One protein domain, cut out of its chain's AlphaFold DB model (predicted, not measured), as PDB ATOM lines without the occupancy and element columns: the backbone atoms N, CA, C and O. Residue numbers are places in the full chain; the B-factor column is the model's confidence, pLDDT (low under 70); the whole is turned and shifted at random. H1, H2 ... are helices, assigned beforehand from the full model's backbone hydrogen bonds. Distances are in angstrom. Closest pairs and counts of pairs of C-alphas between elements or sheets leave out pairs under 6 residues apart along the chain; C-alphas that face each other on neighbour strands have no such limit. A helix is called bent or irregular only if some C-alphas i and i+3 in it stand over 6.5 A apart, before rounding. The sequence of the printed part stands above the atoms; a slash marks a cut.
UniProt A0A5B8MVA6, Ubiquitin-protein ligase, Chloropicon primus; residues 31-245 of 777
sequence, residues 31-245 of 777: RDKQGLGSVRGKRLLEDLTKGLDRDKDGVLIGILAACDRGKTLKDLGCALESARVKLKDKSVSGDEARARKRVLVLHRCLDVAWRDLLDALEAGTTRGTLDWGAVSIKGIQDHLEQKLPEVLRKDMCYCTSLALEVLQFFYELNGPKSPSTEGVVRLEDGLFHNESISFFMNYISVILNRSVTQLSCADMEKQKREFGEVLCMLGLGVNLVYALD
ATOM      1  N   ARG A  31     -29.746  47.490  62.802       42.09
ATOM      2  CA  ARG A  31     -28.455  46.947  63.273       42.09
ATOM      3  C   ARG A  31     -28.641  45.780  64.229       42.09
ATOM      4  O   ARG A  31     -27.950  44.763  64.092       42.09
ATOM      5  N   ASP A  32     -29.590  45.887  65.159       40.38
ATOM      6  CA  ASP A  32     -29.794  44.872  66.191       40.38
ATOM      7  C   ASP A  32     -30.319  43.554  65.601       40.38
ATOM      8  O   ASP A  32     -30.047  42.481  66.135       40.38
ATOM      9  N   LYS A  33     -30.983  43.583  64.438       41.12
ATOM     10  CA  LYS A  33     -31.369  42.361  63.714       41.12
ATOM     11  C   LYS A  33     -30.226  41.722  62.911       41.12
ATOM     12  O   LYS A  33     -30.359  40.558  62.538       41.12
ATOM     13  N   GLN A  34     -29.117  42.418  62.639       42.38
ATOM     14  CA  GLN A  34     -28.216  42.032  61.540       42.38
ATOM     15  C   GLN A  34     -26.697  42.120  61.801       42.38
ATOM     16  O   GLN A  34     -25.914  41.832  60.886       42.38
ATOM     17  N   GLY A  35     -26.237  42.442  63.014       36.59
ATOM     18  CA  GLY A  35     -24.804  42.477  63.334       36.59
ATOM     19  C   GLY A  35     -24.100  41.112  63.198       36.59
ATOM     20  O   GLY A  35     -24.229  40.252  64.063       36.59
ATOM     21  N   LEU A  36     -23.272  40.933  62.160       39.28
ATOM     22  CA  LEU A  36     -22.511  39.699  61.847       39.28
ATOM     23  C   LEU A  36     -21.420  39.328  62.878       39.28
ATOM     24  O   LEU A  36     -20.701  38.341  62.708       39.28
ATOM     25  N   GLY A  37     -21.254  40.124  63.937       38.94
ATOM     26  CA  GLY A  37     -20.329  39.839  65.035       38.94
ATOM     27  C   GLY A  37     -20.893  39.634  66.399       38.94
ATOM     28  O   GLY A  37     -20.161  39.211  67.291       38.94
ATOM     29  N   SER A  38     -22.182  39.878  66.537       43.31
ATOM     30  CA  SER A  38     -22.891  39.494  67.729       43.31
ATOM     31  C   SER A  38     -23.287  38.021  67.624       43.31
ATOM     32  O   SER A  38     -23.374  37.431  66.541       43.31
ATOM     33  N   VAL A  39     -23.582  37.420  68.772       41.84
ATOM     34  CA  VAL A  39     -24.188  36.083  68.870       41.84
ATOM     35  C   VAL A  39     -25.470  35.977  68.016       41.84
ATOM     36  O   VAL A  39     -25.814  34.895  67.542       41.84
ATOM     37  N   ARG A  40     -26.148  37.104  67.754       42.00
ATOM     38  CA  ARG A  40     -27.396  37.207  66.985       42.00
ATOM     39  C   ARG A  40     -27.192  37.035  65.474       42.00
ATOM     40  O   ARG A  40     -27.977  36.330  64.852       42.00
ATOM     41  N   GLY A  41     -26.111  37.570  64.897       50.47
ATOM     42  CA  GLY A  41     -25.791  37.393  63.471       50.47
ATOM     43  C   GLY A  41     -25.407  35.958  63.100       50.47
ATOM     44  O   GLY A  41     -25.813  35.466  62.049       50.47
ATOM     45  N   LYS A  42     -24.695  35.251  63.991       53.50
ATOM     46  CA  LYS A  42     -24.396  33.816  63.822       53.50
ATOM     47  C   LYS A  42     -25.656  32.953  63.918       53.50
ATOM     48  O   LYS A  42     -25.858  32.095  63.067       53.50
ATOM     49  N   ARG A  43     -26.545  33.242  64.880       55.97
ATOM     50  CA  ARG A  43     -27.861  32.583  64.980       55.97
ATOM     51  C   ARG A  43     -28.719  32.804  63.732       55.97
ATOM     52  O   ARG A  43     -29.298  31.848  63.239       55.97
ATOM     53  N   LEU A  44     -28.739  34.016  63.171       61.00
ATOM     54  CA  LEU A  44     -29.494  34.320  61.948       61.00
ATOM     55  C   LEU A  44     -29.007  33.494  60.741       61.00
ATOM     56  O   LEU A  44     -29.816  32.979  59.975       61.00
ATOM     57  N   LEU A  45     -27.688  33.340  60.582       63.34
ATOM     58  CA  LEU A  45     -27.101  32.521  59.516       63.34
ATOM     59  C   LEU A  45     -27.423  31.027  59.708       63.34
ATOM     60  O   LEU A  45     -27.777  30.329  58.755       63.34
ATOM     61  N   GLU A  46     -27.343  30.537  60.947       66.38
ATOM     62  CA  GLU A  46     -27.763  29.180  61.313       66.38
ATOM     63  C   GLU A  46     -29.262  28.962  61.040       66.38
ATOM     64  O   GLU A  46     -29.654  27.919  60.523       66.38
ATOM     65  N   ASP A  47     -30.111  29.953  61.304       69.62
ATOM     66  CA  ASP A  47     -31.556  29.868  61.079       69.62
ATOM     67  C   ASP A  47     -31.943  29.910  59.589       69.62
ATOM     68  O   ASP A  47     -32.832  29.166  59.152       69.62
ATOM     69  N   LEU A  48     -31.234  30.711  58.784       71.56
ATOM     70  CA  LEU A  48     -31.399  30.759  57.326       71.56
ATOM     71  C   LEU A  48     -30.904  29.477  56.639       71.56
ATOM     72  O   LEU A  48     -31.471  29.074  55.625       71.56
ATOM     73  N   THR A  49     -29.888  28.808  57.195       71.31
ATOM     74  CA  THR A  49     -29.356  27.544  56.652       71.31
ATOM     75  C   THR A  49     -30.131  26.303  57.100       71.31
ATOM     76  O   THR A  49     -30.149  25.306  56.375       71.31
ATOM     77  N   LYS A  50     -30.814  26.333  58.254       74.50
ATOM     78  CA  LYS A  50     -31.673  25.225  58.716       74.50
ATOM     79  C   LYS A  50     -32.731  24.873  57.662       74.50
ATOM     80  O   LYS A  50     -33.467  25.737  57.206       74.50
ATOM     81  N   GLY A  51     -32.862  23.598  57.298       67.44
ATOM     82  CA  GLY A  51     -33.883  23.127  56.346       67.44
ATOM     83  C   GLY A  51     -33.565  23.352  54.859       67.44
ATOM     84  O   GLY A  51     -34.331  22.893  54.009       67.44
ATOM     85  N   LEU A  52     -32.438  23.998  54.534       73.12
ATOM     86  CA  LEU A  52     -31.872  23.965  53.184       73.12
ATOM     87  C   LEU A  52     -31.165  22.621  52.949       73.12
ATOM     88  O   LEU A  52     -30.481  22.091  53.827       73.12
ATOM     89  N   ASP A  53     -31.335  22.063  51.757       73.94
ATOM     90  CA  ASP A  53     -30.751  20.791  51.337       73.94
ATOM     91  C   ASP A  53     -29.364  21.039  50.720       73.94
ATOM     92  O   ASP A  53     -29.212  21.880  49.840       73.94
ATOM     93  N   ARG A  54     -28.316  20.336  51.165       72.56
ATOM     94  CA  ARG A  54     -26.943  20.610  50.692       72.56
ATOM     95  C   ARG A  54     -26.738  20.328  49.201       72.56
ATOM     96  O   ARG A  54     -25.934  21.018  48.576       72.56
ATOM     97  N   ASP A  55     -27.471  19.378  48.631       67.88
ATOM     98  CA  ASP A  55     -27.342  18.982  47.227       67.88
ATOM     99  C   ASP A  55     -28.195  19.874  46.309       67.88
ATOM    100  O   ASP A  55     -27.807  20.180  45.174       67.88
ATOM    101  N   LYS A  56     -29.352  20.339  46.799       70.12
ATOM    102  CA  LYS A  56     -30.288  21.198  46.052       70.12
ATOM    103  C   LYS A  56     -30.044  22.694  46.257       70.12
ATOM    104  O   LYS A  56     -30.238  23.461  45.318       70.12
ATOM    105  N   ASP A  57     -29.600  23.097  47.443       74.19
ATOM    106  CA  ASP A  57     -29.395  24.487  47.876       74.19
ATOM    107  C   ASP A  57     -27.915  24.822  48.133       74.19
ATOM    108  O   ASP A  57     -27.603  25.924  48.583       74.19
ATOM    109  N   GLY A  58     -26.975  23.920  47.816       73.50
ATOM    110  CA  GLY A  58     -25.536  24.114  48.060       73.50
ATOM    111  C   GLY A  58     -24.957  25.411  47.482       73.50
ATOM    112  O   GLY A  58     -24.019  25.984  48.027       73.50
ATOM    113  N   VAL A  59     -25.567  25.920  46.413       74.00
ATOM    114  CA  VAL A  59     -25.277  27.231  45.822       74.00
ATOM    115  C   VAL A  59     -25.649  28.387  46.756       74.00
ATOM    116  O   VAL A  59     -24.827  29.268  46.992       74.00
ATOM    117  N   LEU A  60     -26.865  28.379  47.306       75.00
ATOM    118  CA  LEU A  60     -27.364  29.418  48.213       75.00
ATOM    119  C   LEU A  60     -26.657  29.356  49.570       75.00
ATOM    120  O   LEU A  60     -26.363  30.387  50.165       75.00
ATOM    121  N   ILE A  61     -26.299  28.152  50.021       77.50
ATOM    122  CA  ILE A  61     -25.428  27.956  51.186       77.50
ATOM    123  C   ILE A  61     -24.039  28.560  50.919       77.50
ATOM    124  O   ILE A  61     -23.475  29.220  51.789       77.50
ATOM    125  N   GLY A  62     -23.498  28.383  49.707       75.56
ATOM    126  CA  GLY A  62     -22.241  29.003  49.282       75.56
ATOM    127  C   GLY A  62     -22.296  30.533  49.262       75.56
ATOM    128  O   GLY A  62     -21.335  31.179  49.679       75.56
ATOM    129  N   ILE A  63     -23.432  31.096  48.842       77.50
ATOM    130  CA  ILE A  63     -23.720  32.533  48.894       77.50
ATOM    131  C   ILE A  63     -23.758  33.033  50.346       77.50
ATOM    132  O   ILE A  63     -23.030  33.962  50.682       77.50
ATOM    133  N   LEU A  64     -24.517  32.384  51.235       75.19
ATOM    134  CA  LEU A  64     -24.555  32.745  52.660       75.19
ATOM    135  C   LEU A  64     -23.167  32.685  53.308       75.19
ATOM    136  O   LEU A  64     -22.805  33.567  54.081       75.19
ATOM    137  N   ALA A  65     -22.361  31.682  52.955       75.06
ATOM    138  CA  ALA A  65     -20.979  31.573  53.409       75.06
ATOM    139  C   ALA A  65     -20.059  32.666  52.832       75.06
ATOM    140  O   ALA A  65     -18.959  32.862  53.343       75.06
ATOM    141  N   ALA A  66     -20.450  33.337  51.745       74.44
ATOM    142  CA  ALA A  66     -19.776  34.535  51.248       74.44
ATOM    143  C   ALA A  66     -20.286  35.824  51.907       74.44
ATOM    144  O   ALA A  66     -19.528  36.781  52.010       74.44
ATOM    145  N   CYS A  67     -21.521  35.836  52.413       72.25
ATOM    146  CA  CYS A  67     -22.042  36.921  53.245       72.25
ATOM    147  C   CYS A  67     -21.450  36.942  54.671       72.25
ATOM    148  O   CYS A  67     -21.518  37.980  55.335       72.25
ATOM    149  N   ASP A  68     -20.914  35.819  55.167       68.31
ATOM    150  CA  ASP A  68     -20.296  35.724  56.497       68.31
ATOM    151  C   ASP A  68     -18.864  36.304  56.528       68.31
ATOM    152  O   ASP A  68     -18.147  36.331  55.524       68.31
ATOM    153  N   ARG A  69     -18.448  36.833  57.686       52.97
ATOM    154  CA  ARG A  69     -17.293  37.743  57.787       52.97
ATOM    155  C   ARG A  69     -15.974  37.083  57.383       52.97
ATOM    156  O   ARG A  69     -15.529  36.119  57.999       52.97
ATOM    157  N   GLY A  70     -15.324  37.692  56.390       51.47
ATOM    158  CA  GLY A  70     -13.994  37.326  55.895       51.47
ATOM    159  C   GLY A  70     -13.884  37.291  54.370       51.47
ATOM    160  O   GLY A  70     -12.770  37.243  53.855       51.47
ATOM    161  N   LYS A  71     -15.013  37.337  53.654       62.66
ATOM    162  CA  LYS A  71     -15.046  37.358  52.189       62.66
ATOM    163  C   LYS A  71     -15.366  38.749  51.642       62.66
ATOM    164  O   LYS A  71     -16.079  39.532  52.263       62.66
ATOM    165  N   THR A  72     -14.779  39.060  50.495       78.62
ATOM    166  CA  THR A  72     -14.925  40.332  49.772       78.62
ATOM    167  C   THR A  72     -16.216  40.347  48.941       78.62
ATOM    168  O   THR A  72     -16.751  39.284  48.622       78.62
ATOM    169  N   LEU A  73     -16.709  41.520  48.518       82.69
ATOM    170  CA  LEU A  73     -17.831  41.589  47.561       82.69
ATOM    171  C   LEU A  73     -17.542  40.791  46.281       82.69
ATOM    172  O   LEU A  73     -18.427  40.151  45.726       82.69
ATOM    173  N   LYS A  74     -16.278  40.725  45.865       82.12
ATOM    174  CA  LYS A  74     -15.836  39.873  44.760       82.12
ATOM    175  C   LYS A  74     -16.153  38.385  44.976       82.12
ATOM    176  O   LYS A  74     -16.592  37.708  44.044       82.12
ATOM    177  N   ASP A  75     -15.951  37.870  46.186       81.69
ATOM    178  CA  ASP A  75     -16.292  36.485  46.531       81.69
ATOM    179  C   ASP A  75     -17.811  36.254  46.506       81.69
ATOM    180  O   ASP A  75     -18.269  35.203  46.046       81.69
ATOM    181  N   LEU A  76     -18.594  37.240  46.962       84.56
ATOM    182  CA  LEU A  76     -20.056  37.217  46.879       84.56
ATOM    183  C   LEU A  76     -20.528  37.198  45.419       84.56
ATOM    184  O   LEU A  76     -21.350  36.358  45.055       84.56
ATOM    185  N   GLY A  77     -19.947  38.044  44.565       83.88
ATOM    186  CA  GLY A  77     -20.213  38.065  43.127       83.88
ATOM    187  C   GLY A  77     -19.939  36.714  42.462       83.88
ATOM    188  O   GLY A  77     -20.766  36.220  41.701       83.88
ATOM    189  N   CYS A  78     -18.836  36.043  42.813       85.25
ATOM    190  CA  CYS A  78     -18.527  34.706  42.294       85.25
ATOM    191  C   CYS A  78     -19.559  33.648  42.729       85.25
ATOM    192  O   CYS A  78     -19.909  32.753  41.952       85.25
ATOM    193  N   ALA A  79     -20.059  33.738  43.966       83.38
ATOM    194  CA  ALA A  79     -21.098  32.844  44.467       83.38
ATOM    195  C   ALA A  79     -22.444  33.078  43.755       83.38
ATOM    196  O   ALA A  79     -23.091  32.109  43.346       83.38
ATOM    197  N   LEU A  80     -22.829  34.342  43.547       85.19
ATOM    198  CA  LEU A  80     -24.034  34.734  42.807       85.19
ATOM    199  C   LEU A  80     -23.966  34.326  41.332       85.19
ATOM    200  O   LEU A  80     -24.938  33.800  40.798       85.19
ATOM    201  N   GLU A  81     -22.811  34.470  40.684       86.38
ATOM    202  CA  GLU A  81     -22.608  34.024  39.303       86.38
ATOM    203  C   GLU A  81     -22.764  32.498  39.190       86.38
ATOM    204  O   GLU A  81     -23.470  31.991  38.316       86.38
ATOM    205  N   SER A  82     -22.184  31.747  40.137       83.31
ATOM    206  CA  SER A  82     -22.391  30.295  40.206       83.31
ATOM    207  C   SER A  82     -23.871  29.944  40.371       83.31
ATOM    208  O   SER A  82     -24.329  28.950  39.802       83.31
ATOM    209  N   ALA A  83     -24.620  30.756  41.121       79.56
ATOM    210  CA  ALA A  83     -26.051  30.578  41.302       79.56
ATOM    211  C   ALA A  83     -26.847  30.846  40.040       79.56
ATOM    212  O   ALA A  83     -27.631  29.988  39.634       79.56
ATOM    213  N   ARG A  84     -26.584  31.973  39.384       82.81
ATOM    214  CA  ARG A  84     -27.204  32.345  38.118       82.81
ATOM    215  C   ARG A  84     -27.078  31.240  37.073       82.81
ATOM    216  O   ARG A  84     -28.057  30.914  36.409       82.81
ATOM    217  N   VAL A  85     -25.892  30.641  36.941       82.12
ATOM    218  CA  VAL A  85     -25.652  29.559  35.973       82.12
ATOM    219  C   VAL A  85     -26.379  28.273  36.378       82.12
ATOM    220  O   VAL A  85     -27.066  27.675  35.561       82.12
ATOM    221  N   LYS A  86     -26.265  27.844  37.642       74.81
ATOM    222  CA  LYS A  86     -26.811  26.552  38.101       74.81
ATOM    223  C   LYS A  86     -28.332  26.530  38.256       74.81
ATOM    224  O   LYS A  86     -28.914  25.447  38.218       74.81
ATOM    225  N   LEU A  87     -28.964  27.680  38.490       69.00
ATOM    226  CA  LEU A  87     -30.412  27.778  38.689       69.00
ATOM    227  C   LEU A  87     -31.195  27.747  37.369       69.00
ATOM    228  O   LEU A  87     -32.309  27.234  37.368       69.00
ATOM    229  N   LYS A  88     -30.599  28.168  36.242       60.88
ATOM    230  CA  LYS A  88     -31.232  28.087  34.909       60.88
ATOM    231  C   LYS A  88     -31.543  26.654  34.448       60.88
ATOM    232  O   LYS A  88     -32.451  26.468  33.647       60.88
ATOM    233  N   ASP A  89     -30.842  25.654  34.986       51.84
ATOM    234  CA  ASP A  89     -30.921  24.255  34.537       51.84
ATOM    235  C   ASP A  89     -31.817  23.344  35.401       51.84
ATOM    236  O   ASP A  89     -31.908  22.141  35.140       51.84
ATOM    237  N   LYS A  90     -32.475  23.851  36.457       53.97
ATOM    238  CA  LYS A  90     -33.241  23.000  37.389       53.97
ATOM    239  C   LYS A  90     -34.662  23.509  37.617       53.97
ATOM    240  O   LYS A  90     -34.854  24.576  38.190       53.97
ATOM    241  N   SER A  91     -35.657  22.679  37.287       51.06
ATOM    242  CA  SER A  91     -37.030  22.840  37.779       51.06
ATOM    243  C   SER A  91     -37.015  22.665  39.295       51.06
ATOM    244  O   SER A  91     -36.878  21.545  39.802       51.06
ATOM    245  N   VAL A  92     -37.094  23.756  40.047       53.50
ATOM    246  CA  VAL A  92     -37.157  23.633  41.498       53.50
ATOM    247  C   VAL A  92     -38.599  23.364  41.906       53.50
ATOM    248  O   VAL A  92     -39.334  24.271  42.275       53.50
ATOM    249  N   SER A  93     -38.981  22.090  41.898       51.72
ATOM    250  CA  SER A  93     -40.123  21.640  42.684       51.72
ATOM    251  C   SER A  93     -39.702  21.503  44.152       51.72
ATOM    252  O   SER A  93     -38.700  20.857  44.486       51.72
ATOM    253  N   GLY A  94     -40.443  22.143  45.055       59.62
ATOM    254  CA  GLY A  94     -40.253  21.949  46.488       59.62
ATOM    255  C   GLY A  94     -40.884  23.022  47.368       59.62
ATOM    256  O   GLY A  94     -40.727  24.202  47.090       59.62
ATOM    257  N   ASP A  95     -41.541  22.539  48.426       69.62
ATOM    258  CA  ASP A  95     -41.816  23.142  49.743       69.62
ATOM    259  C   ASP A  95     -41.729  24.676  49.860       69.62
ATOM    260  O   ASP A  95     -40.659  25.276  49.711       69.62
ATOM    261  N   GLU A  96     -42.851  25.300  50.230       74.12
ATOM    262  CA  GLU A  96     -42.988  26.749  50.368       74.12
ATOM    263  C   GLU A  96     -41.961  27.354  51.315       74.12
ATOM    264  O   GLU A  96     -41.344  28.375  51.001       74.12
ATOM    265  N   ALA A  97     -41.706  26.681  52.436       74.81
ATOM    266  CA  ALA A  97     -40.736  27.139  53.414       74.81
ATOM    267  C   ALA A  97     -39.326  27.227  52.811       74.81
ATOM    268  O   ALA A  97     -38.565  28.146  53.127       74.81
ATOM    269  N   ARG A  98     -38.976  26.299  51.911       76.81
ATOM    270  CA  ARG A  98     -37.695  26.332  51.204       76.81
ATOM    271  C   ARG A  98     -37.662  27.496  50.225       76.81
ATOM    272  O   ARG A  98     -36.708  28.262  50.284       76.81
ATOM    273  N   ALA A  99     -38.680  27.660  49.377       76.31
ATOM    274  CA  ALA A  99     -38.748  28.754  48.403       76.31
ATOM    275  C   ALA A  99     -38.637  30.133  49.084       76.31
ATOM    276  O   ALA A  99     -37.797  30.942  48.684       76.31
ATOM    277  N   ARG A 100     -39.361  30.338  50.197       82.75
ATOM    278  CA  ARG A 100     -39.261  31.550  51.027       82.75
ATOM    279  C   ARG A 100     -37.831  31.809  51.506       82.75
ATOM    280  O   ARG A 100     -37.320  32.917  51.365       82.75
ATOM    281  N   LYS A 101     -37.141  30.786  52.022       82.19
ATOM    282  CA  LYS A 101     -35.751  30.935  52.491       82.19
ATOM    283  C   LYS A 101     -34.797  31.368  51.388       82.19
ATOM    284  O   LYS A 101     -33.902  32.158  51.659       82.19
ATOM    285  N   ARG A 102     -34.974  30.895  50.154       81.69
ATOM    286  CA  ARG A 102     -34.091  31.274  49.039       81.69
ATOM    287  C   ARG A 102     -34.169  32.759  48.720       81.69
ATOM    288  O   ARG A 102     -33.131  33.385  48.539       81.69
ATOM    289  N   VAL A 103     -35.381  33.309  48.721       85.19
ATOM    290  CA  VAL A 103     -35.615  34.746  48.549       85.19
ATOM    291  C   VAL A 103     -34.952  35.530  49.689       85.19
ATOM    292  O   VAL A 103     -34.168  36.441  49.437       85.19
ATOM    293  N   LEU A 104     -35.125  35.094  50.943       84.94
ATOM    294  CA  LEU A 104     -34.470  35.716  52.105       84.94
ATOM    295  C   LEU A 104     -32.932  35.679  52.045       84.94
ATOM    296  O   LEU A 104     -32.276  36.626  52.481       84.94
ATOM    297  N   VAL A 105     -32.335  34.617  51.488       82.81
ATOM    298  CA  VAL A 105     -30.883  34.564  51.242       82.81
ATOM    299  C   VAL A 105     -30.457  35.659  50.267       82.81
ATOM    300  O   VAL A 105     -29.458  36.329  50.519       82.81
ATOM    301  N   LEU A 106     -31.205  35.875  49.184       84.75
ATOM    302  CA  LEU A 106     -30.900  36.920  48.202       84.75
ATOM    303  C   LEU A 106     -31.048  38.322  48.797       84.75
ATOM    304  O   LEU A 106     -30.163  39.152  48.591       84.75
ATOM    305  N   HIS A 107     -32.079  38.563  49.614       86.69
ATOM    306  CA  HIS A 107     -32.195  39.810  50.378       86.69
ATOM    307  C   HIS A 107     -30.973  40.056  51.248       86.69
ATOM    308  O   HIS A 107     -30.398  41.138  51.214       86.69
ATOM    309  N   ARG A 108     -30.495  39.023  51.951       83.00
ATOM    310  CA  ARG A 108     -29.288  39.149  52.767       83.00
ATOM    311  C   ARG A 108     -28.053  39.515  51.938       83.00
ATOM    312  O   ARG A 108     -27.177  40.211  52.445       83.00
ATOM    313  N   CYS A 109     -27.969  39.062  50.690       83.44
ATOM    314  CA  CYS A 109     -26.874  39.421  49.786       83.44
ATOM    315  C   CYS A 109     -26.932  40.885  49.388       83.44
ATOM    316  O   CYS A 109     -25.907  41.559  49.441       83.44
ATOM    317  N   LEU A 110     -28.124  41.357  49.014       86.44
ATOM    318  CA  LEU A 110     -28.366  42.758  48.688       86.44
ATOM    319  C   LEU A 110     -28.017  43.643  49.887       86.44
ATOM    320  O   LEU A 110     -27.197  44.540  49.743       86.44
ATOM    321  N   ASP A 111     -28.496  43.306  51.086       85.62
ATOM    322  CA  ASP A 111     -28.198  44.055  52.315       85.62
ATOM    323  C   ASP A 111     -26.688  44.110  52.629       85.62
ATOM    324  O   ASP A 111     -26.180  45.105  53.141       85.62
ATOM    325  N   VAL A 112     -25.938  43.036  52.347       81.69
ATOM    326  CA  VAL A 112     -24.474  43.022  52.520       81.69
ATOM    327  C   VAL A 112     -23.785  43.873  51.457       81.69
ATOM    328  O   VAL A 112     -22.877  44.624  51.802       81.69
ATOM    329  N   ALA A 113     -24.207  43.770  50.196       83.38
ATOM    330  CA  ALA A 113     -23.637  44.540  49.094       83.38
ATOM    331  C   ALA A 113     -23.904  46.047  49.232       83.38
ATOM    332  O   ALA A 113     -23.061  46.848  48.844       83.38
ATOM    333  N   TRP A 114     -25.045  46.419  49.813       89.00
ATOM    334  CA  TRP A 114     -25.508  47.802  49.934       89.00
ATOM    335  C   TRP A 114     -25.099  48.487  51.238       89.00
ATOM    336  O   TRP A 114     -25.310  49.688  51.374       89.00
ATOM    337  N   ARG A 115     -24.497  47.764  52.192       83.94
ATOM    338  CA  ARG A 115     -24.195  48.294  53.532       83.94
ATOM    339  C   ARG A 115     -23.401  49.596  53.498       83.94
ATOM    340  O   ARG A 115     -23.855  50.584  54.054       83.94
ATOM    341  N   ASP A 116     -22.250  49.599  52.827       82.94
ATOM    342  CA  ASP A 116     -21.370  50.774  52.799       82.94
ATOM    343  C   ASP A 116     -22.040  51.970  52.099       82.94
ATOM    344  O   ASP A 116     -21.797  53.120  52.457       82.94
ATOM    345  N   LEU A 117     -22.914  51.708  51.118       87.19
ATOM    346  CA  LEU A 117     -23.703  52.742  50.451       87.19
ATOM    347  C   LEU A 117     -24.743  53.352  51.389       87.19
ATOM    348  O   LEU A 117     -24.862  54.573  51.447       87.19
ATOM    349  N   LEU A 118     -25.485  52.517  52.117       84.75
ATOM    350  CA  LEU A 118     -26.487  52.984  53.072       84.75
ATOM    351  C   LEU A 118     -25.831  53.758  54.220       84.75
ATOM    352  O   LEU A 118     -26.311  54.835  54.560       84.75
ATOM    353  N   ASP A 119     -24.692  53.278  54.727       80.62
ATOM    354  CA  ASP A 119     -23.892  53.980  55.737       80.62
ATOM    355  C   ASP A 119     -23.406  55.347  55.210       80.62
ATOM    356  O   ASP A 119     -23.436  56.346  55.932       80.62
ATOM    357  N   ALA A 120     -22.991  55.425  53.939       79.94
ATOM    358  CA  ALA A 120     -22.570  56.679  53.311       79.94
ATOM    359  C   ALA A 120     -23.730  57.674  53.122       79.94
ATOM    360  O   ALA A 120     -23.526  58.882  53.289       79.94
ATOM    361  N   LEU A 121     -24.929  57.190  52.784       78.94
ATOM    362  CA  LEU A 121     -26.136  58.014  52.698       78.94
ATOM    363  C   LEU A 121     -26.556  58.507  54.088       78.94
ATOM    364  O   LEU A 121     -26.693  59.712  54.278       78.94
ATOM    365  N   GLU A 122     -26.665  57.614  55.074       73.50
ATOM    366  CA  GLU A 122     -27.085  57.944  56.442       73.50
ATOM    367  C   GLU A 122     -26.114  58.927  57.117       73.50
ATOM    368  O   GLU A 122     -26.546  59.926  57.699       73.50
ATOM    369  N   ALA A 123     -24.799  58.726  56.975       70.00
ATOM    370  CA  ALA A 123     -23.793  59.675  57.463       70.00
ATOM    371  C   ALA A 123     -23.897  61.050  56.782       70.00
ATOM    372  O   ALA A 123     -23.537  62.061  57.381       70.00
ATOM    373  N   GLY A 124     -24.385  61.081  55.539       66.12
ATOM    374  CA  GLY A 124     -24.743  62.300  54.823       66.12
ATOM    375  C   GLY A 124     -25.822  63.096  55.555       66.12
ATOM    376  O   GLY A 124     -25.663  64.290  55.797       66.12
ATOM    377  N   THR A 125     -26.890  62.393  55.930       64.94
ATOM    378  CA  THR A 125     -28.110  62.961  56.525       64.94
ATOM    379  C   THR A 125     -27.971  63.381  57.981       64.94
ATOM    380  O   THR A 125     -28.468  64.430  58.356       64.94
ATOM    381  N   THR A 126     -27.280  62.576  58.786       62.22
ATOM    382  CA  THR A 126     -27.148  62.747  60.245       62.22
ATOM    383  C   THR A 126     -26.056  63.729  60.650       62.22
ATOM    384  O   THR A 126     -25.741  63.845  61.822       62.22
ATOM    385  N   ARG A 127     -25.369  64.343  59.687       58.25
ATOM    386  CA  ARG A 127     -24.261  65.269  59.954       58.25
ATOM    387  C   ARG A 127     -24.365  66.550  59.135       58.25
ATOM    388  O   ARG A 127     -23.341  67.173  58.884       58.25
ATOM    389  N   GLY A 128     -25.532  66.826  58.551       58.88
ATOM    390  CA  GLY A 128     -25.747  67.973  57.658       58.88
ATOM    391  C   GLY A 128     -24.875  68.013  56.391       58.88
ATOM    392  O   GLY A 128     -24.956  68.962  55.621       58.88
ATOM    393  N   THR A 129     -24.030  67.003  56.130       60.91
ATOM    394  CA  THR A 129     -23.089  67.044  54.990       60.91
ATOM    395  C   THR A 129     -23.779  66.903  53.635       60.91
ATOM    396  O   THR A 129     -23.229  67.340  52.625       60.91
ATOM    397  N   LEU A 130     -24.972  66.300  53.602       64.69
ATOM    398  CA  LEU A 130     -25.899  66.480  52.494       64.69
ATOM    399  C   LEU A 130     -26.685  67.765  52.756       64.69
ATOM    400  O   LEU A 130     -27.573  67.773  53.606       64.69
ATOM    401  N   ASP A 131     -26.401  68.821  51.992       64.44
ATOM    402  CA  ASP A 131     -27.268  69.999  51.965       64.44
ATOM    403  C   ASP A 131     -28.592  69.609  51.316       64.44
ATOM    404  O   ASP A 131     -28.775  69.709  50.099       64.44
ATOM    405  N   TRP A 132     -29.533  69.145  52.133       64.50
ATOM    406  CA  TRP A 132     -30.857  68.809  51.655       64.50
ATOM    407  C   TRP A 132     -31.441  69.985  50.872       64.50
ATOM    408  O   TRP A 132     -31.984  69.741  49.800       64.50
ATOM    409  N   GLY A 133     -31.253  71.242  51.284       56.91
ATOM    410  CA  GLY A 133     -31.660  72.447  50.546       56.91
ATOM    411  C   GLY A 133     -31.375  72.394  49.037       56.91
ATOM    412  O   GLY A 133     -32.269  72.709  48.250       56.91
ATOM    413  N   ALA A 134     -30.209  71.871  48.640       58.25
ATOM    414  CA  ALA A 134     -29.746  71.767  47.252       58.25
ATOM    415  C   ALA A 134     -29.662  70.332  46.677       58.25
ATOM    416  O   ALA A 134     -29.327  70.163  45.497       58.25
ATOM    417  N   VAL A 135     -29.941  69.285  47.465       71.12
ATOM    418  CA  VAL A 135     -29.769  67.888  47.030       71.12
ATOM    419  C   VAL A 135     -30.707  67.542  45.868       71.12
ATOM    420  O   VAL A 135     -31.930  67.496  45.990       71.12
ATOM    421  N   SER A 136     -30.084  67.239  44.732       83.44
ATOM    422  CA  SER A 136     -30.691  66.682  43.522       83.44
ATOM    423  C   SER A 136     -30.287  65.215  43.350       83.44
ATOM    424  O   SER A 136     -29.416  64.709  44.060       83.44
ATOM    425  N   ILE A 137     -30.870  64.524  42.363       86.50
ATOM    426  CA  ILE A 137     -30.435  63.166  41.989       86.50
ATOM    427  C   ILE A 137     -28.938  63.167  41.635       86.50
ATOM    428  O   ILE A 137     -28.196  62.290  42.079       86.50
ATOM    429  N   LYS A 138     -28.474  64.208  40.931       86.12
ATOM    430  CA  LYS A 138     -27.052  64.441  40.672       86.12
ATOM    431  C   LYS A 138     -26.231  64.632  41.954       86.12
ATOM    432  O   LYS A 138     -25.160  64.056  42.078       86.12
ATOM    433  N   GLY A 139     -26.756  65.369  42.931       85.06
ATOM    434  CA  GLY A 139     -26.106  65.540  44.236       85.06
ATOM    435  C   GLY A 139     -25.899  64.218  44.985       85.06
ATOM    436  O   GLY A 139     -24.817  63.985  45.520       85.06
ATOM    437  N   ILE A 140     -26.890  63.313  44.964       83.69
ATOM    438  CA  ILE A 140     -26.721  61.950  45.500       83.69
ATOM    439  C   ILE A 140     -25.617  61.213  44.746       83.69
ATOM    440  O   ILE A 140     -24.759  60.605  45.381       83.69
ATOM    441  N   GLN A 141     -25.638  61.256  43.410       86.44
ATOM    442  CA  GLN A 141     -24.614  60.613  42.592       86.44
ATOM    443  C   GLN A 141     -23.220  61.080  43.026       86.44
ATOM    444  O   GLN A 141     -22.401  60.248  43.404       86.44
ATOM    445  N   ASP A 142     -22.989  62.394  43.053       87.00
ATOM    446  CA  ASP A 142     -21.696  63.003  43.378       87.00
ATOM    447  C   ASP A 142     -21.243  62.662  44.810       87.00
ATOM    448  O   ASP A 142     -20.079  62.307  45.025       87.00
ATOM    449  N   HIS A 143     -22.161  62.675  45.787       84.50
ATOM    450  CA  HIS A 143     -21.872  62.249  47.163       84.50
ATOM    451  C   HIS A 143     -21.449  60.779  47.229       84.50
ATOM    452  O   HIS A 143     -20.460  60.440  47.883       84.50
ATOM    453  N   LEU A 144     -22.151  59.894  46.515       84.75
ATOM    454  CA  LEU A 144     -21.789  58.480  46.438       84.75
ATOM    455  C   LEU A 144     -20.420  58.285  45.775       84.75
ATOM    456  O   LEU A 144     -19.637  57.463  46.245       84.75
ATOM    457  N   GLU A 145     -20.088  59.045  44.726       88.12
ATOM    458  CA  GLU A 145     -18.764  58.972  44.092       88.12
ATOM    459  C   GLU A 145     -17.641  59.441  45.020       88.12
ATOM    460  O   GLU A 145     -16.542  58.885  44.983       88.12
ATOM    461  N   GLN A 146     -17.915  60.446  45.856       86.81
ATOM    462  CA  GLN A 146     -16.958  60.979  46.820       86.81
ATOM    463  C   GLN A 146     -16.728  60.023  47.997       86.81
ATOM    464  O   GLN A 146     -15.594  59.876  48.459       86.81
ATOM    465  N   LYS A 147     -17.793  59.401  48.518       85.19
ATOM    466  CA  LYS A 147     -17.733  58.556  49.721       85.19
ATOM    467  C   LYS A 147     -17.369  57.101  49.424       85.19
ATOM    468  O   LYS A 147     -16.763  56.461  50.281       85.19
ATOM    469  N   LEU A 148     -17.701  56.578  48.240       85.62
ATOM    470  CA  LEU A 148     -17.473  55.176  47.880       85.62
ATOM    471  C   LEU A 148     -16.332  55.023  46.858       85.62
ATOM    472  O   LEU A 148     -16.445  55.499  45.721       85.62
ATOM    473  N   PRO A 149     -15.255  54.282  47.191       88.31
ATOM    474  CA  PRO A 149     -14.178  53.988  46.250       88.31
ATOM    475  C   PRO A 149     -14.686  53.324  44.961       88.31
ATOM    476  O   PRO A 149     -15.562  52.461  44.999       88.31
ATOM    477  N   GLU A 150     -14.083  53.654  43.815       89.44
ATOM    478  CA  GLU A 150     -14.500  53.132  42.498       89.44
ATOM    479  C   GLU A 150     -14.543  51.594  42.445       89.44
ATOM    480  O   GLU A 150     -15.465  51.012  41.877       89.44
ATOM    481  N   VAL A 151     -13.563  50.924  43.064       87.94
ATOM    482  CA  VAL A 151     -13.506  49.452  43.124       87.94
ATOM    483  C   VAL A 151     -14.721  48.886  43.860       87.94
ATOM    484  O   VAL A 151     -15.355  47.958  43.365       87.94
ATOM    485  N   LEU A 152     -15.082  49.486  44.998       86.50
ATOM    486  CA  LEU A 152     -16.232  49.069  45.796       86.50
ATOM    487  C   LEU A 152     -17.538  49.265  45.019       86.50
ATOM    488  O   LEU A 152     -18.373  48.364  44.992       86.50
ATOM    489  N   ARG A 153     -17.684  50.401  44.319       89.12
ATOM    490  CA  ARG A 153     -18.855  50.673  43.469       89.12
ATOM    491  C   ARG A 153     -19.015  49.633  42.358       89.12
ATOM    492  O   ARG A 153     -20.122  49.145  42.149       89.12
ATOM    493  N   LYS A 154     -17.927  49.248  41.681       90.38
ATOM    494  CA  LYS A 154     -17.958  48.210  40.632       90.38
ATOM    495  C   LYS A 154     -18.349  46.838  41.178       90.38
ATOM    496  O   LYS A 154     -19.186  46.169  40.575       90.38
ATOM    497  N   ASP A 155     -17.773  46.437  42.310       88.25
ATOM    498  CA  ASP A 155     -18.090  45.152  42.936       88.25
ATOM    499  C   ASP A 155     -19.551  45.110  43.419       88.25
ATOM    500  O   ASP A 155     -20.244  44.114  43.199       88.25
ATOM    501  N   MET A 156     -20.043  46.202  44.018       89.94
ATOM    502  CA  MET A 156     -21.442  46.355  44.423       89.94
ATOM    503  C   MET A 156     -22.384  46.288  43.216       89.94
ATOM    504  O   MET A 156     -23.311  45.484  43.228       89.94
ATOM    505  N   CYS A 157     -22.124  47.067  42.160       92.06
ATOM    506  CA  CYS A 157     -22.893  47.052  40.912       92.06
ATOM    507  C   CYS A 157     -23.041  45.626  40.358       92.06
ATOM    508  O   CYS A 157     -24.150  45.162  40.085       92.06
ATOM    509  N   TYR A 158     -21.928  44.893  40.262       91.19
ATOM    510  CA  TYR A 158     -21.924  43.520  39.767       91.19
ATOM    511  C   TYR A 158     -22.732  42.569  40.665       91.19
ATOM    512  O   TYR A 158     -23.554  41.800  40.164       91.19
ATOM    513  N   CYS A 159     -22.550  42.643  41.989       90.50
ATOM    514  CA  CYS A 159     -23.301  41.817  42.938       90.50
ATOM    515  C   CYS A 159     -24.805  42.099  42.881       90.50
ATOM    516  O   CYS A 159     -25.597  41.158  42.834       90.50
ATOM    517  N   THR A 160     -25.197  43.372  42.855       92.50
ATOM    518  CA  THR A 160     -26.601  43.789  42.790       92.50
ATOM    519  C   THR A 160     -27.266  43.280  41.517       92.50
ATOM    520  O   THR A 160     -28.320  42.652  41.597       92.50
ATOM    521  N   SER A 161     -26.626  43.465  40.357       92.25
ATOM    522  CA  SER A 161     -27.159  42.998  39.071       92.25
ATOM    523  C   SER A 161     -27.417  41.491  39.087       92.25
ATOM    524  O   SER A 161     -28.502  41.038  38.725       92.25
ATOM    525  N   LEU A 162     -26.449  40.699  39.562       90.25
ATOM    526  CA  LEU A 162     -26.604  39.246  39.645       90.25
ATOM    527  C   LEU A 162     -27.685  38.827  40.644       90.25
ATOM    528  O   LEU A 162     -28.458  37.913  40.358       90.25
ATOM    529  N   ALA A 163     -27.746  39.474  41.808       89.69
ATOM    530  CA  ALA A 163     -28.759  39.178  42.813       89.69
ATOM    531  C   ALA A 163     -30.174  39.449  42.280       89.69
ATOM    532  O   ALA A 163     -31.051  38.608  42.470       89.69
ATOM    533  N   LEU A 164     -30.381  40.557  41.561       91.56
ATOM    534  CA  LEU A 164     -31.669  40.897  40.950       91.56
ATOM    535  C   LEU A 164     -32.055  39.960  39.803       91.56
ATOM    536  O   LEU A 164     -33.219  39.589  39.697       91.56
ATOM    537  N   GLU A 165     -31.105  39.527  38.967       89.19
ATOM    538  CA  GLU A 165     -31.364  38.503  37.940       89.19
ATOM    539  C   GLU A 165     -31.827  37.177  38.561       89.19
ATOM    540  O   GLU A 165     -32.767  36.545  38.077       89.19
ATOM    541  N   VAL A 166     -31.184  36.748  39.651       86.50
ATOM    542  CA  VAL A 166     -31.579  35.525  40.360       86.50
ATOM    543  C   VAL A 166     -32.926  35.713  41.067       86.50
ATOM    544  O   VAL A 166     -33.749  34.800  41.052       86.50
ATOM    545  N   LEU A 167     -33.179  36.886  41.653       88.38
ATOM    546  CA  LEU A 167     -34.447  37.207  42.311       88.38
ATOM    547  C   LEU A 167     -35.616  37.217  41.319       88.38
ATOM    548  O   LEU A 167     -36.636  36.594  41.600       88.38
ATOM    549  N   GLN A 168     -35.443  37.834  40.145       87.50
ATOM    550  CA  GLN A 168     -36.421  37.792  39.053       87.50
ATOM    551  C   GLN A 168     -36.759  36.350  38.677       87.50
ATOM    552  O   GLN A 168     -37.929  36.001  38.573       87.50
ATOM    553  N   PHE A 169     -35.747  35.499  38.492       84.94
ATOM    554  CA  PHE A 169     -35.979  34.098  38.148       84.94
ATOM    555  C   PHE A 169     -36.853  33.389  39.196       84.94
ATOM    556  O   PHE A 169     -37.777  32.658  38.842       84.94
ATOM    557  N   PHE A 170     -36.614  33.632  40.489       83.31
ATOM    558  CA  PHE A 170     -37.486  33.111  41.546       83.31
ATOM    559  C   PHE A 170     -38.881  33.736  41.528       83.31
ATOM    560  O   PHE A 170     -39.852  33.031  41.788       83.31
ATOM    561  N   TYR A 171     -38.998  35.022  41.208       85.38
ATOM    562  CA  TYR A 171     -40.287  35.691  41.070       85.38
ATOM    563  C   TYR A 171     -41.121  35.083  39.934       85.38
ATOM    564  O   TYR A 171     -42.288  34.759  40.118       85.38
ATOM    565  N   GLU A 172     -40.531  34.845  38.765       83.81
ATOM    566  CA  GLU A 172     -41.235  34.244  37.624       83.81
ATOM    567  C   GLU A 172     -41.685  32.798  37.916       83.81
ATOM    568  O   GLU A 172     -42.753  32.362  37.476       83.81
ATOM    569  N   LEU A 173     -40.904  32.063  38.713       79.44
ATOM    570  CA  LEU A 173     -41.220  30.692  39.117       79.44
ATOM    571  C   LEU A 173     -42.218  30.583  40.271       79.44
ATOM    572  O   LEU A 173     -42.988  29.630  40.307       79.44
ATOM    573  N   ASN A 174     -42.160  31.486  41.248       80.44
ATOM    574  CA  ASN A 174     -42.875  31.346  42.517       80.44
ATOM    575  C   ASN A 174     -43.768  32.542  42.858       80.44
ATOM    576  O   ASN A 174     -44.427  32.512  43.887       80.44
ATOM    577  N   GLY A 175     -43.800  33.591  42.046       78.00
ATOM    578  CA  GLY A 175     -44.598  34.787  42.300       78.00
ATOM    579  C   GLY A 175     -46.106  34.578  42.086       78.00
ATOM    580  O   GLY A 175     -46.536  33.545  41.557       78.00
ATOM    581  N   PRO A 176     -46.932  35.578  42.443       70.19
ATOM    582  CA  PRO A 176     -48.394  35.464  42.453       70.19
ATOM    583  C   PRO A 176     -49.020  35.083  41.102       70.19
ATOM    584  O   PRO A 176     -50.029  34.383  41.065       70.19
ATOM    585  N   LYS A 177     -48.416  35.518  39.984       63.91
ATOM    586  CA  LYS A 177     -48.905  35.278  38.612       63.91
ATOM    587  C   LYS A 177     -48.168  34.161  37.857       63.91
ATOM    588  O   LYS A 177     -48.296  34.076  36.636       63.91
ATOM    589  N   SER A 178     -47.400  33.313  38.544       57.75
ATOM    590  CA  SER A 178     -46.695  32.207  37.881       57.75
ATOM    591  C   SER A 178     -47.691  31.230  37.212       57.75
ATOM    592  O   SER A 178     -48.707  30.882  37.833       57.75
ATOM    593  N   PRO A 179     -47.466  30.807  35.946       51.97
ATOM    594  CA  PRO A 179     -48.404  29.975  35.194       51.97
ATOM    595  C   PRO A 179     -48.696  28.651  35.911       51.97
ATOM    596  O   PRO A 179     -47.788  27.942  36.345       51.97
ATOM    597  N   SER A 180     -49.987  28.322  36.008       43.97
ATOM    598  CA  SER A 180     -50.550  27.163  36.709       43.97
ATOM    599  C   SER A 180     -49.874  25.846  36.309       43.97
ATOM    600  O   SER A 180     -50.274  25.182  35.353       43.97
ATOM    601  N   THR A 181     -48.858  25.450  37.063       47.66
ATOM    602  CA  THR A 181     -48.342  24.084  37.082       47.66
ATOM    603  C   THR A 181     -48.713  23.496  38.436       47.66
ATOM    604  O   THR A 181     -48.376  24.058  39.479       47.66
ATOM    605  N   GLU A 182     -49.484  22.403  38.433       47.94
ATOM    606  CA  GLU A 182     -49.853  21.689  39.660       47.94
ATOM    607  C   GLU A 182     -48.595  21.390  40.492       47.94
ATOM    608  O   GLU A 182     -47.622  20.825  39.992       47.94
ATOM    609  N   GLY A 183     -48.607  21.786  41.769       55.31
ATOM    610  CA  GLY A 183     -47.507  21.536  42.706       55.31
ATOM    611  C   GLY A 183     -46.432  22.628  42.806       55.31
ATOM    612  O   GLY A 183     -45.439  22.411  43.503       55.31
ATOM    613  N   VAL A 184     -46.602  23.791  42.161       62.69
ATOM    614  CA  VAL A 184     -45.726  24.961  42.362       62.69
ATOM    615  C   VAL A 184     -46.224  25.821  43.525       62.69
ATOM    616  O   VAL A 184     -47.397  26.181  43.601       62.69
ATOM    617  N   VAL A 185     -45.313  26.160  44.437       68.44
ATOM    618  CA  VAL A 185     -45.566  27.089  45.544       68.44
ATOM    619  C   VAL A 185     -45.714  28.509  45.001       68.44
ATOM    620  O   VAL A 185     -44.793  28.995  44.338       68.44
ATOM    621  N   ARG A 186     -46.801  29.191  45.382       75.31
ATOM    622  CA  ARG A 186     -46.975  30.639  45.198       75.31
ATOM    623  C   ARG A 186     -46.541  31.391  46.454       75.31
ATOM    624  O   ARG A 186     -46.936  31.039  47.560       75.31
ATOM    625  N   LEU A 187     -45.732  32.418  46.266       79.69
ATOM    626  CA  LEU A 187     -45.239  33.321  47.291       79.69
ATOM    627  C   LEU A 187     -45.919  34.679  47.131       79.69
ATOM    628  O   LEU A 187     -46.243  35.103  46.020       79.69
ATOM    629  N   GLU A 188     -46.131  35.354  48.255       79.00
ATOM    630  CA  GLU A 188     -46.679  36.707  48.286       79.00
ATOM    631  C   GLU A 188     -45.729  37.699  47.606       79.00
ATOM    632  O   GLU A 188     -44.512  37.610  47.770       79.00
ATOM    633  N   ASP A 189     -46.295  38.680  46.899       76.88
ATOM    634  CA  ASP A 189     -45.549  39.737  46.193       76.88
ATOM    635  C   ASP A 189     -44.562  40.445  47.137       76.88
ATOM    636  O   ASP A 189     -43.378  40.597  46.840       76.88
ATOM    637  N   GLY A 190     -45.038  40.750  48.352       80.06
ATOM    638  CA  GLY A 190     -44.279  41.441  49.391       80.06
ATOM    639  C   GLY A 190     -42.991  40.750  49.827       80.06
ATOM    640  O   GLY A 190     -42.081  41.417  50.313       80.06
ATOM    641  N   LEU A 191     -42.885  39.432  49.643       85.12
ATOM    642  CA  LEU A 191     -41.702  38.675  50.038       85.12
ATOM    643  C   LEU A 191     -40.480  39.002  49.177       85.12
ATOM    644  O   LEU A 191     -39.367  38.802  49.645       85.12
ATOM    645  N   PHE A 192     -40.682  39.452  47.939       87.38
ATOM    646  CA  PHE A 192     -39.599  39.759  47.006       87.38
ATOM    647  C   PHE A 192     -39.094  41.197  47.134       87.38
ATOM    648  O   PHE A 192     -38.062  41.528  46.552       87.38
ATOM    649  N   HIS A 193     -39.767  42.048  47.911       88.75
ATOM    650  CA  HIS A 193     -39.336  43.423  48.136       88.75
ATOM    651  C   HIS A 193     -38.090  43.459  49.030       88.75
ATOM    652  O   HIS A 193     -38.054  42.848  50.100       88.75
ATOM    653  N   ASN A 194     -37.049  44.180  48.611       89.69
ATOM    654  CA  ASN A 194     -35.848  44.362  49.421       89.69
ATOM    655  C   ASN A 194     -35.873  45.712  50.143       89.69
ATOM    656  O   ASN A 194     -35.932  46.767  49.511       89.69
ATOM    657  N   GLU A 195     -35.751  45.669  51.469       84.12
ATOM    658  CA  GLU A 195     -35.753  46.856  52.331       84.12
ATOM    659  C   GLU A 195     -34.595  47.816  52.019       84.12
ATOM    660  O   GLU A 195     -34.806  49.021  51.993       84.12
ATOM    661  N   SER A 196     -33.389  47.313  51.722       87.19
ATOM    662  CA  SER A 196     -32.223  48.165  51.419       87.19
ATOM    663  C   SER A 196     -32.423  48.988  50.140       87.19
ATOM    664  O   SER A 196     -32.145  50.187  50.113       87.19
ATOM    665  N   ILE A 197     -32.952  48.361  49.085       90.31
ATOM    666  CA  ILE A 197     -33.287  49.050  47.830       90.31
ATOM    667  C   ILE A 197     -34.469  50.005  48.038       90.31
ATOM    668  O   ILE A 197     -34.425  51.141  47.566       90.31
ATOM    669  N   SER A 198     -35.505  49.574  48.761       85.56
ATOM    670  CA  SER A 198     -36.679  50.412  49.049       85.56
ATOM    671  C   SER A 198     -36.281  51.649  49.860       85.56
ATOM    672  O   SER A 198     -36.691  52.758  49.540       85.56
ATOM    673  N   PHE A 199     -35.382  51.499  50.834       83.38
ATOM    674  CA  PHE A 199     -34.833  52.615  51.602       83.38
ATOM    675  C   PHE A 199     -34.131  53.639  50.703       83.38
ATOM    676  O   PHE A 199     -34.383  54.833  50.824       83.38
ATOM    677  N   PHE A 200     -33.318  53.196  49.741       88.56
ATOM    678  CA  PHE A 200     -32.724  54.097  48.752       88.56
ATOM    679  C   PHE A 200     -33.776  54.781  47.863       88.56
ATOM    680  O   PHE A 200     -33.701  55.987  47.626       88.56
ATOM    681  N   MET A 201     -34.791  54.047  47.402       89.25
ATOM    682  CA  MET A 201     -35.885  54.629  46.616       89.25
ATOM    683  C   MET A 201     -36.687  55.664  47.412       89.25
ATOM    684  O   MET A 201     -37.124  56.665  46.841       89.25
ATOM    685  N   ASN A 202     -36.815  55.490  48.726       83.94
ATOM    686  CA  ASN A 202     -37.470  56.456  49.602       83.94
ATOM    687  C   ASN A 202     -36.697  57.786  49.658       83.94
ATOM    688  O   ASN A 202     -37.319  58.843  49.590       83.94
ATOM    689  N   TYR A 203     -35.359  57.762  49.651       83.81
ATOM    690  CA  TYR A 203     -34.538  58.980  49.531       83.81
ATOM    691  C   TYR A 203     -34.782  59.713  48.211       83.81
ATOM    692  O   TYR A 203     -34.917  60.938  48.184       83.81
ATOM    693  N   ILE A 204     -34.875  58.964  47.111       87.94
ATOM    694  CA  ILE A 204     -35.221  59.530  45.805       87.94
ATOM    695  C   ILE A 204     -36.621  60.153  45.861       87.94
ATOM    696  O   ILE A 204     -36.810  61.275  45.395       87.94
ATOM    697  N   SER A 205     -37.584  59.479  46.493       85.69
ATOM    698  CA  SER A 205     -38.941  59.997  46.698       85.69
ATOM    699  C   SER A 205     -38.945  61.324  47.470       85.69
ATOM    700  O   SER A 205     -39.580  62.283  47.032       85.69
ATOM    701  N   VAL A 206     -38.156  61.434  48.546       81.88
ATOM    702  CA  VAL A 206     -37.997  62.666  49.342       81.88
ATOM    703  C   VAL A 206     -37.487  63.833  48.495       81.88
ATOM    704  O   VAL A 206     -38.051  64.927  48.558       81.88
ATOM    705  N   ILE A 207     -36.462  63.610  47.664       81.44
ATOM    706  CA  ILE A 207     -35.930  64.640  46.752       81.44
ATOM    707  C   ILE A 207     -37.020  65.129  45.810       81.44
ATOM    708  O   ILE A 207     -37.199  66.332  45.616       81.44
ATOM    709  N   LEU A 208     -37.783  64.198  45.244       80.81
ATOM    710  CA  LEU A 208     -38.863  64.558  44.346       80.81
ATOM    711  C   LEU A 208     -39.946  65.337  45.103       80.81
ATOM    712  O   LEU A 208     -40.487  66.305  44.558       80.81
ATOM    713  N   ASN A 209     -40.348  64.919  46.317       75.94
ATOM    714  CA  ASN A 209     -41.497  65.461  47.094       75.94
ATOM    715  C   ASN A 209     -41.347  66.945  47.417       75.94
ATOM    716  O   ASN A 209     -42.347  67.650  47.525       75.94
ATOM    717  N   ARG A 210     -40.115  67.444  47.385       70.62
ATOM    718  CA  ARG A 210     -39.789  68.846  47.637       70.62
ATOM    719  C   ARG A 210     -39.944  69.771  46.439       70.62
ATOM    720  O   ARG A 210     -40.078  70.974  46.628       70.62
ATOM    721  N   SER A 211     -39.954  69.253  45.210       64.75
ATOM    722  CA  SER A 211     -40.182  70.106  44.041       64.75
ATOM    723  C   SER A 211     -41.656  70.521  43.956       64.75
ATOM    724  O   SER A 211     -42.530  69.767  43.496       64.75
ATOM    725  N   VAL A 212     -41.941  71.737  44.422       62.09
ATOM    726  CA  VAL A 212     -43.270  72.364  44.344       62.09
ATOM    727  C   VAL A 212     -43.530  72.936  42.947       62.09
ATOM    728  O   VAL A 212     -44.676  72.964  42.495       62.09
ATOM    729  N   THR A 213     -42.479  73.291  42.207       67.44
ATOM    730  CA  THR A 213     -42.572  73.903  40.878       67.44
ATOM    731  C   THR A 213     -42.981  72.904  39.801       67.44
ATOM    732  O   THR A 213     -42.822  71.691  39.951       67.44
ATOM    733  N   GLN A 214     -43.573  73.414  38.722       77.44
ATOM    734  CA  GLN A 214     -43.771  72.643  37.497       77.44
ATOM    735  C   GLN A 214     -42.413  72.406  36.847       77.44
ATOM    736  O   GLN A 214     -41.608  73.334  36.744       77.44
ATOM    737  N   LEU A 215     -42.172  71.181  36.399       80.00
ATOM    738  CA  LEU A 215     -40.965  70.855  35.655       80.00
ATOM    739  C   LEU A 215     -41.205  70.984  34.150       80.00
ATOM    740  O   LEU A 215     -42.245  70.575  33.625       80.00
ATOM    741  N   SER A 216     -40.218  71.544  33.448       85.69
ATOM    742  CA  SER A 216     -40.193  71.477  31.989       85.69
ATOM    743  C   SER A 216     -39.890  70.050  31.538       85.69
ATOM    744  O   SER A 216     -39.244  69.279  32.256       85.69
ATOM    745  N   CYS A 217     -40.302  69.697  30.324       87.06
ATOM    746  CA  CYS A 217     -39.961  68.411  29.720       87.06
ATOM    747  C   CYS A 217     -38.438  68.167  29.733       87.06
ATOM    748  O   CYS A 217     -37.981  67.087  30.105       87.06
ATOM    749  N   ALA A 218     -37.641  69.206  29.454       88.31
ATOM    750  CA  ALA A 218     -36.181  69.133  29.482       88.31
ATOM    751  C   ALA A 218     -35.619  68.827  30.885       88.31
ATOM    752  O   ALA A 218     -34.683  68.033  31.012       88.31
ATOM    753  N   ASP A 219     -36.191  69.419  31.937       87.50
ATOM    754  CA  ASP A 219     -35.780  69.149  33.319       87.50
ATOM    755  C   ASP A 219     -36.142  67.721  33.740       87.50
ATOM    756  O   ASP A 219     -35.335  67.040  34.370       87.50
ATOM    757  N   MET A 220     -37.317  67.232  33.337       87.62
ATOM    758  CA  MET A 220     -37.747  65.857  33.619       87.62
ATOM    759  C   MET A 220     -36.897  64.828  32.870       87.62
ATOM    760  O   MET A 220     -36.483  63.825  33.451       87.62
ATOM    761  N   GLU A 221     -36.557  65.082  31.604       90.06
ATOM    762  CA  GLU A 221     -35.612  64.249  30.853       90.06
ATOM    763  C   GLU A 221     -34.217  64.250  31.483       90.06
ATOM    764  O   GLU A 221     -33.552  63.211  31.531       90.06
ATOM    765  N   LYS A 222     -33.757  65.403  31.980       90.00
ATOM    766  CA  LYS A 222     -32.500  65.504  32.725       90.00
ATOM    767  C   LYS A 222     -32.555  64.665  34.002       90.00
ATOM    768  O   LYS A 222     -31.661  63.843  34.191       90.00
ATOM    769  N   GLN A 223     -33.607  64.793  34.811       89.06
ATOM    770  CA  GLN A 223     -33.798  63.984  36.020       89.06
ATOM    771  C   GLN A 223     -33.830  62.483  35.712       89.06
ATOM    772  O   GLN A 223     -33.155  61.707  36.383       89.06
ATOM    773  N   LYS A 224     -34.555  62.064  34.668       91.44
ATOM    774  CA  LYS A 224     -34.598  60.663  34.221       91.44
ATOM    775  C   LYS A 224     -33.221  60.145  33.809       91.44
ATOM    776  O   LYS A 224     -32.876  59.010  34.126       91.44
ATOM    777  N   ARG A 225     -32.429  60.964  33.110       92.12
ATOM    778  CA  ARG A 225     -31.060  60.620  32.698       92.12
ATOM    779  C   ARG A 225     -30.141  60.448  33.905       92.12
ATOM    780  O   ARG A 225     -29.505  59.408  34.019       92.12
ATOM    781  N   GLU A 226     -30.120  61.428  34.809       91.94
ATOM    782  CA  GLU A 226     -29.325  61.390  36.047       91.94
ATOM    783  C   GLU A 226     -29.717  60.191  36.915       91.94
ATOM    784  O   GLU A 226     -28.859  59.458  37.403       91.94
ATOM    785  N   PHE A 227     -31.018  59.921  37.042       92.38
ATOM    786  CA  PHE A 227     -31.503  58.743  37.749       92.38
ATOM    787  C   PHE A 227     -31.049  57.447  37.075       92.38
ATOM    788  O   PHE A 227     -30.565  56.546  37.752       92.38
ATOM    789  N   GLY A 228     -31.126  57.366  35.744       92.12
ATOM    790  CA  GLY A 228     -30.621  56.228  34.976       92.12
ATOM    791  C   GLY A 228     -29.120  55.981  35.168       92.12
ATOM    792  O   GLY A 228     -28.695  54.829  35.250       92.12
ATOM    793  N   GLU A 229     -28.315  57.038  35.296       91.62
ATOM    794  CA  GLU A 229     -26.890  56.922  35.625       91.62
ATOM    795  C   GLU A 229     -26.671  56.357  37.033       91.62
ATOM    796  O   GLU A 229     -25.824  55.478  37.209       91.62
ATOM    797  N   VAL A 230     -27.456  56.803  38.019       91.44
ATOM    798  CA  VAL A 230     -27.415  56.254  39.382       91.44
ATOM    799  C   VAL A 230     -27.838  54.785  39.385       91.44
ATOM    800  O   VAL A 230     -27.127  53.950  39.936       91.44
ATOM    801  N   LEU A 231     -28.930  54.427  38.705       92.06
ATOM    802  CA  LEU A 231     -29.361  53.033  38.569       92.06
ATOM    803  C   LEU A 231     -28.256  52.156  37.960       92.06
ATOM    804  O   LEU A 231     -27.936  51.094  38.497       92.06
ATOM    805  N   CYS A 232     -27.612  52.627  36.888       91.56
ATOM    806  CA  CYS A 232     -26.489  51.937  36.253       91.56
ATOM    807  C   CYS A 232     -25.303  51.766  37.217       91.56
ATOM    808  O   CYS A 232     -24.773  50.663  37.361       91.56
ATOM    809  N   MET A 233     -24.932  52.830  37.940       89.62
ATOM    810  CA  MET A 233     -23.863  52.803  38.944       89.62
ATOM    811  C   MET A 233     -24.116  51.758  40.036       89.62
ATOM    812  O   MET A 233     -23.172  51.132  40.511       89.62
ATOM    813  N   LEU A 234     -25.377  51.556  40.422       90.81
ATOM    814  CA  LEU A 234     -25.771  50.636  41.489       90.81
ATOM    815  C   LEU A 234     -26.086  49.215  41.001       90.81
ATOM    816  O   LEU A 234     -26.331  48.332  41.821       90.81
ATOM    817  N   GLY A 235     -26.052  48.965  39.688       90.69
ATOM    818  CA  GLY A 235     -26.416  47.667  39.108       90.69
ATOM    819  C   GLY A 235     -27.922  47.392  39.132       90.69
ATOM    820  O   GLY A 235     -28.345  46.237  39.133       90.69
ATOM    821  N   LEU A 236     -28.736  48.447  39.175       91.19
ATOM    822  CA  LEU A 236     -30.191  48.382  39.153       91.19
ATOM    823  C   LEU A 236     -30.699  48.430  37.706       91.19
ATOM    824  O   LEU A 236     -30.861  49.494  37.115       91.19
ATOM    825  N   GLY A 237     -30.918  47.258  37.113       83.62
ATOM    826  CA  GLY A 237     -31.451  47.126  35.753       83.62
ATOM    827  C   GLY A 237     -32.984  47.101  35.683       83.62
ATOM    828  O   GLY A 237     -33.682  47.405  36.646       83.62
ATOM    829  N   VAL A 238     -33.517  46.645  34.544       75.62
ATOM    830  CA  VAL A 238     -34.970  46.473  34.309       75.62
ATOM    831  C   VAL A 238     -35.658  45.554  35.329       75.62
ATOM    832  O   VAL A 238     -36.850  45.682  35.576       75.62
ATOM    833  N   ASN A 239     -34.891  44.675  35.973       83.12
ATOM    834  CA  ASN A 239     -35.375  43.727  36.978       83.12
ATOM    835  C   ASN A 239     -35.603  44.360  38.355       83.12
ATOM    836  O   ASN A 239     -36.073  43.678  39.263       83.12
ATOM    837  N   LEU A 240     -35.263  45.643  38.523       89.88
ATOM    838  CA  LEU A 240     -35.448  46.390  39.765       89.88
ATOM    839  C   LEU A 240     -36.881  46.266  40.292       89.88
ATOM    840  O   LEU A 240     -37.062  46.074  41.487       89.88
ATOM    841  N   VAL A 241     -37.876  46.318  39.402       88.56
ATOM    842  CA  VAL A 241     -39.301  46.286  39.758       88.56
ATOM    843  C   VAL A 241     -39.676  45.113  40.671       88.56
ATOM    844  O   VAL A 241     -40.455  45.299  41.597       88.56
ATOM    845  N   TYR A 242     -39.062  43.939  40.488       85.50
ATOM    846  CA  TYR A 242     -39.345  42.743  41.291       85.50
ATOM    847  C   TYR A 242     -38.846  42.846  42.736       85.50
ATOM    848  O   TYR A 242     -39.263  42.064  43.584       85.50
ATOM    849  N   ALA A 243     -37.934  43.780  43.006       89.12
ATOM    850  CA  ALA A 243     -37.370  44.030  44.325       89.12
ATOM    851  C   ALA A 243     -37.969  45.262  45.019       89.12
ATOM    852  O   ALA A 243     -37.564  45.574  46.140       89.12
ATOM    853  N   LEU A 244     -38.887  45.975  44.362       89.62
ATOM    854  CA  LEU A 244     -39.457  47.222  44.860       89.62
ATOM    855  C   LEU A 244     -40.820  47.008  45.491       89.62
ATOM    856  O   LEU A 244     -41.672  46.333  44.923       89.62
ATOM    857  N   ASP A 245     -41.058  47.684  46.610       86.75
ATOM    858  CA  ASP A 245     -42.416  47.855  47.106       86.75
ATOM    859  C   ASP A 245     -43.252  48.781  46.201       86.75
ATOM    860  O   ASP A 245     -42.746  49.519  45.351       86.75
TER     861      ASP A 245
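AT A GLANCE: This is residues 31 to 245 of the 777 residues of the protein "Ubiquitin-protein ligase" of Chloropicon primus (UniProt A0A5B8MVA6). Four helices or arms, H3, H4, H5a and H7, pack side by side as an up-and-down bundle, and a looser group of H5b, H6, H9 and H10 makes the other end of the longest axis. The bent helix H5 runs from the bundle into that second group, short H11 packs on H7, and H1 and H2 lie at the outside of the bundle. The printed part has 215 residues with eleven named helices, H1 to H11 in order, and no named strand; its class is all helix. It is compact, with a radius of gyration of the C-alphas of 18.6 A, and spans 54 by 41 by 27 A.

IN THESE COORDINATES: H1, residues 31 to 34, begins at C-alpha 31 (-28.455, 46.947, 63.273). H2 is residues 39 to 49, H3 residues 58 to 67, and H4 residues 73 to 87, 20.7 A long. H5, residues 96 to 125, was assigned as one helix by its hydrogen bonds but is bent: C-alphas 113 and 116 are 7.6 A apart. Its arms are H5a, residues 96 to 113, 26.3 A, and H5b, residues 116 to 125, 14.4 A, at a steep tilt of 63 degrees. H6 is residues 137 to 147. H7, residues 150 to 174, measures 35.8 A from C-alpha 150 (-14.500, 53.132, 42.498). H8 is residues 189 to 192, H9 residues 195 to 209, 20.2 A, and H10 residues 217 to 234, 25.6 A. H11, residues 238 to 243, is only just irregular, with C-alphas 238 and 241 7.0 A apart; it ends at C-alpha 243 (-37.370, 44.030, 44.325).

HOW THE PARTS SIT: In the bundle, each helix or arm running against the one before it, H3 and H4 form a hairpin, closest at the C-alphas of Ala 66 and Leu 76, 5.1 A. H4 touches H7 at Gly 77 and Cys 159, C-alphas 4.9 A apart, and H7 touches H5a at Met 156 and Ala 113, 5.5 A. H2 and H8 each only just touch H5a, with 3 pairs of C-alphas within 8 A; H1 touches H2 only at the corner. H10 touches H7, about perpendicular at 87 degrees, at the C-alphas of Leu 234 and Cys 157, 4.6 A. H6 touches H5b and H10; H9 is close but not clearly touching H5b, at Phe 200 and Leu 118, C-alphas 7.7 A apart. H11 touches H7 at Asn 239 and Leu 164, C-alphas 6.1 A apart. Every O i to N i+4 pair is within hydrogen-bond range in H2, H3, H4, H5a, H5b, H6, H7, H9 and H10; H11 has 0 of 2, but 2 of 3 O i to N i+3 pairs, and H1 and H8 are too short for an i+4 pair.

THE WHOLE: The farthest C-alphas, of Asp 55 and Thr 213, are 57.3 A apart. The printed part has no cut. The links H5 to H6 and H7 to H8 are long; residues 216 to 221, of which 217 to 221 belong to H10, stand free. Mean pLDDT of the printed part is 76.6, with 55 residues under 70, among them 31 to 47, 124 to 134 and 177 to 185.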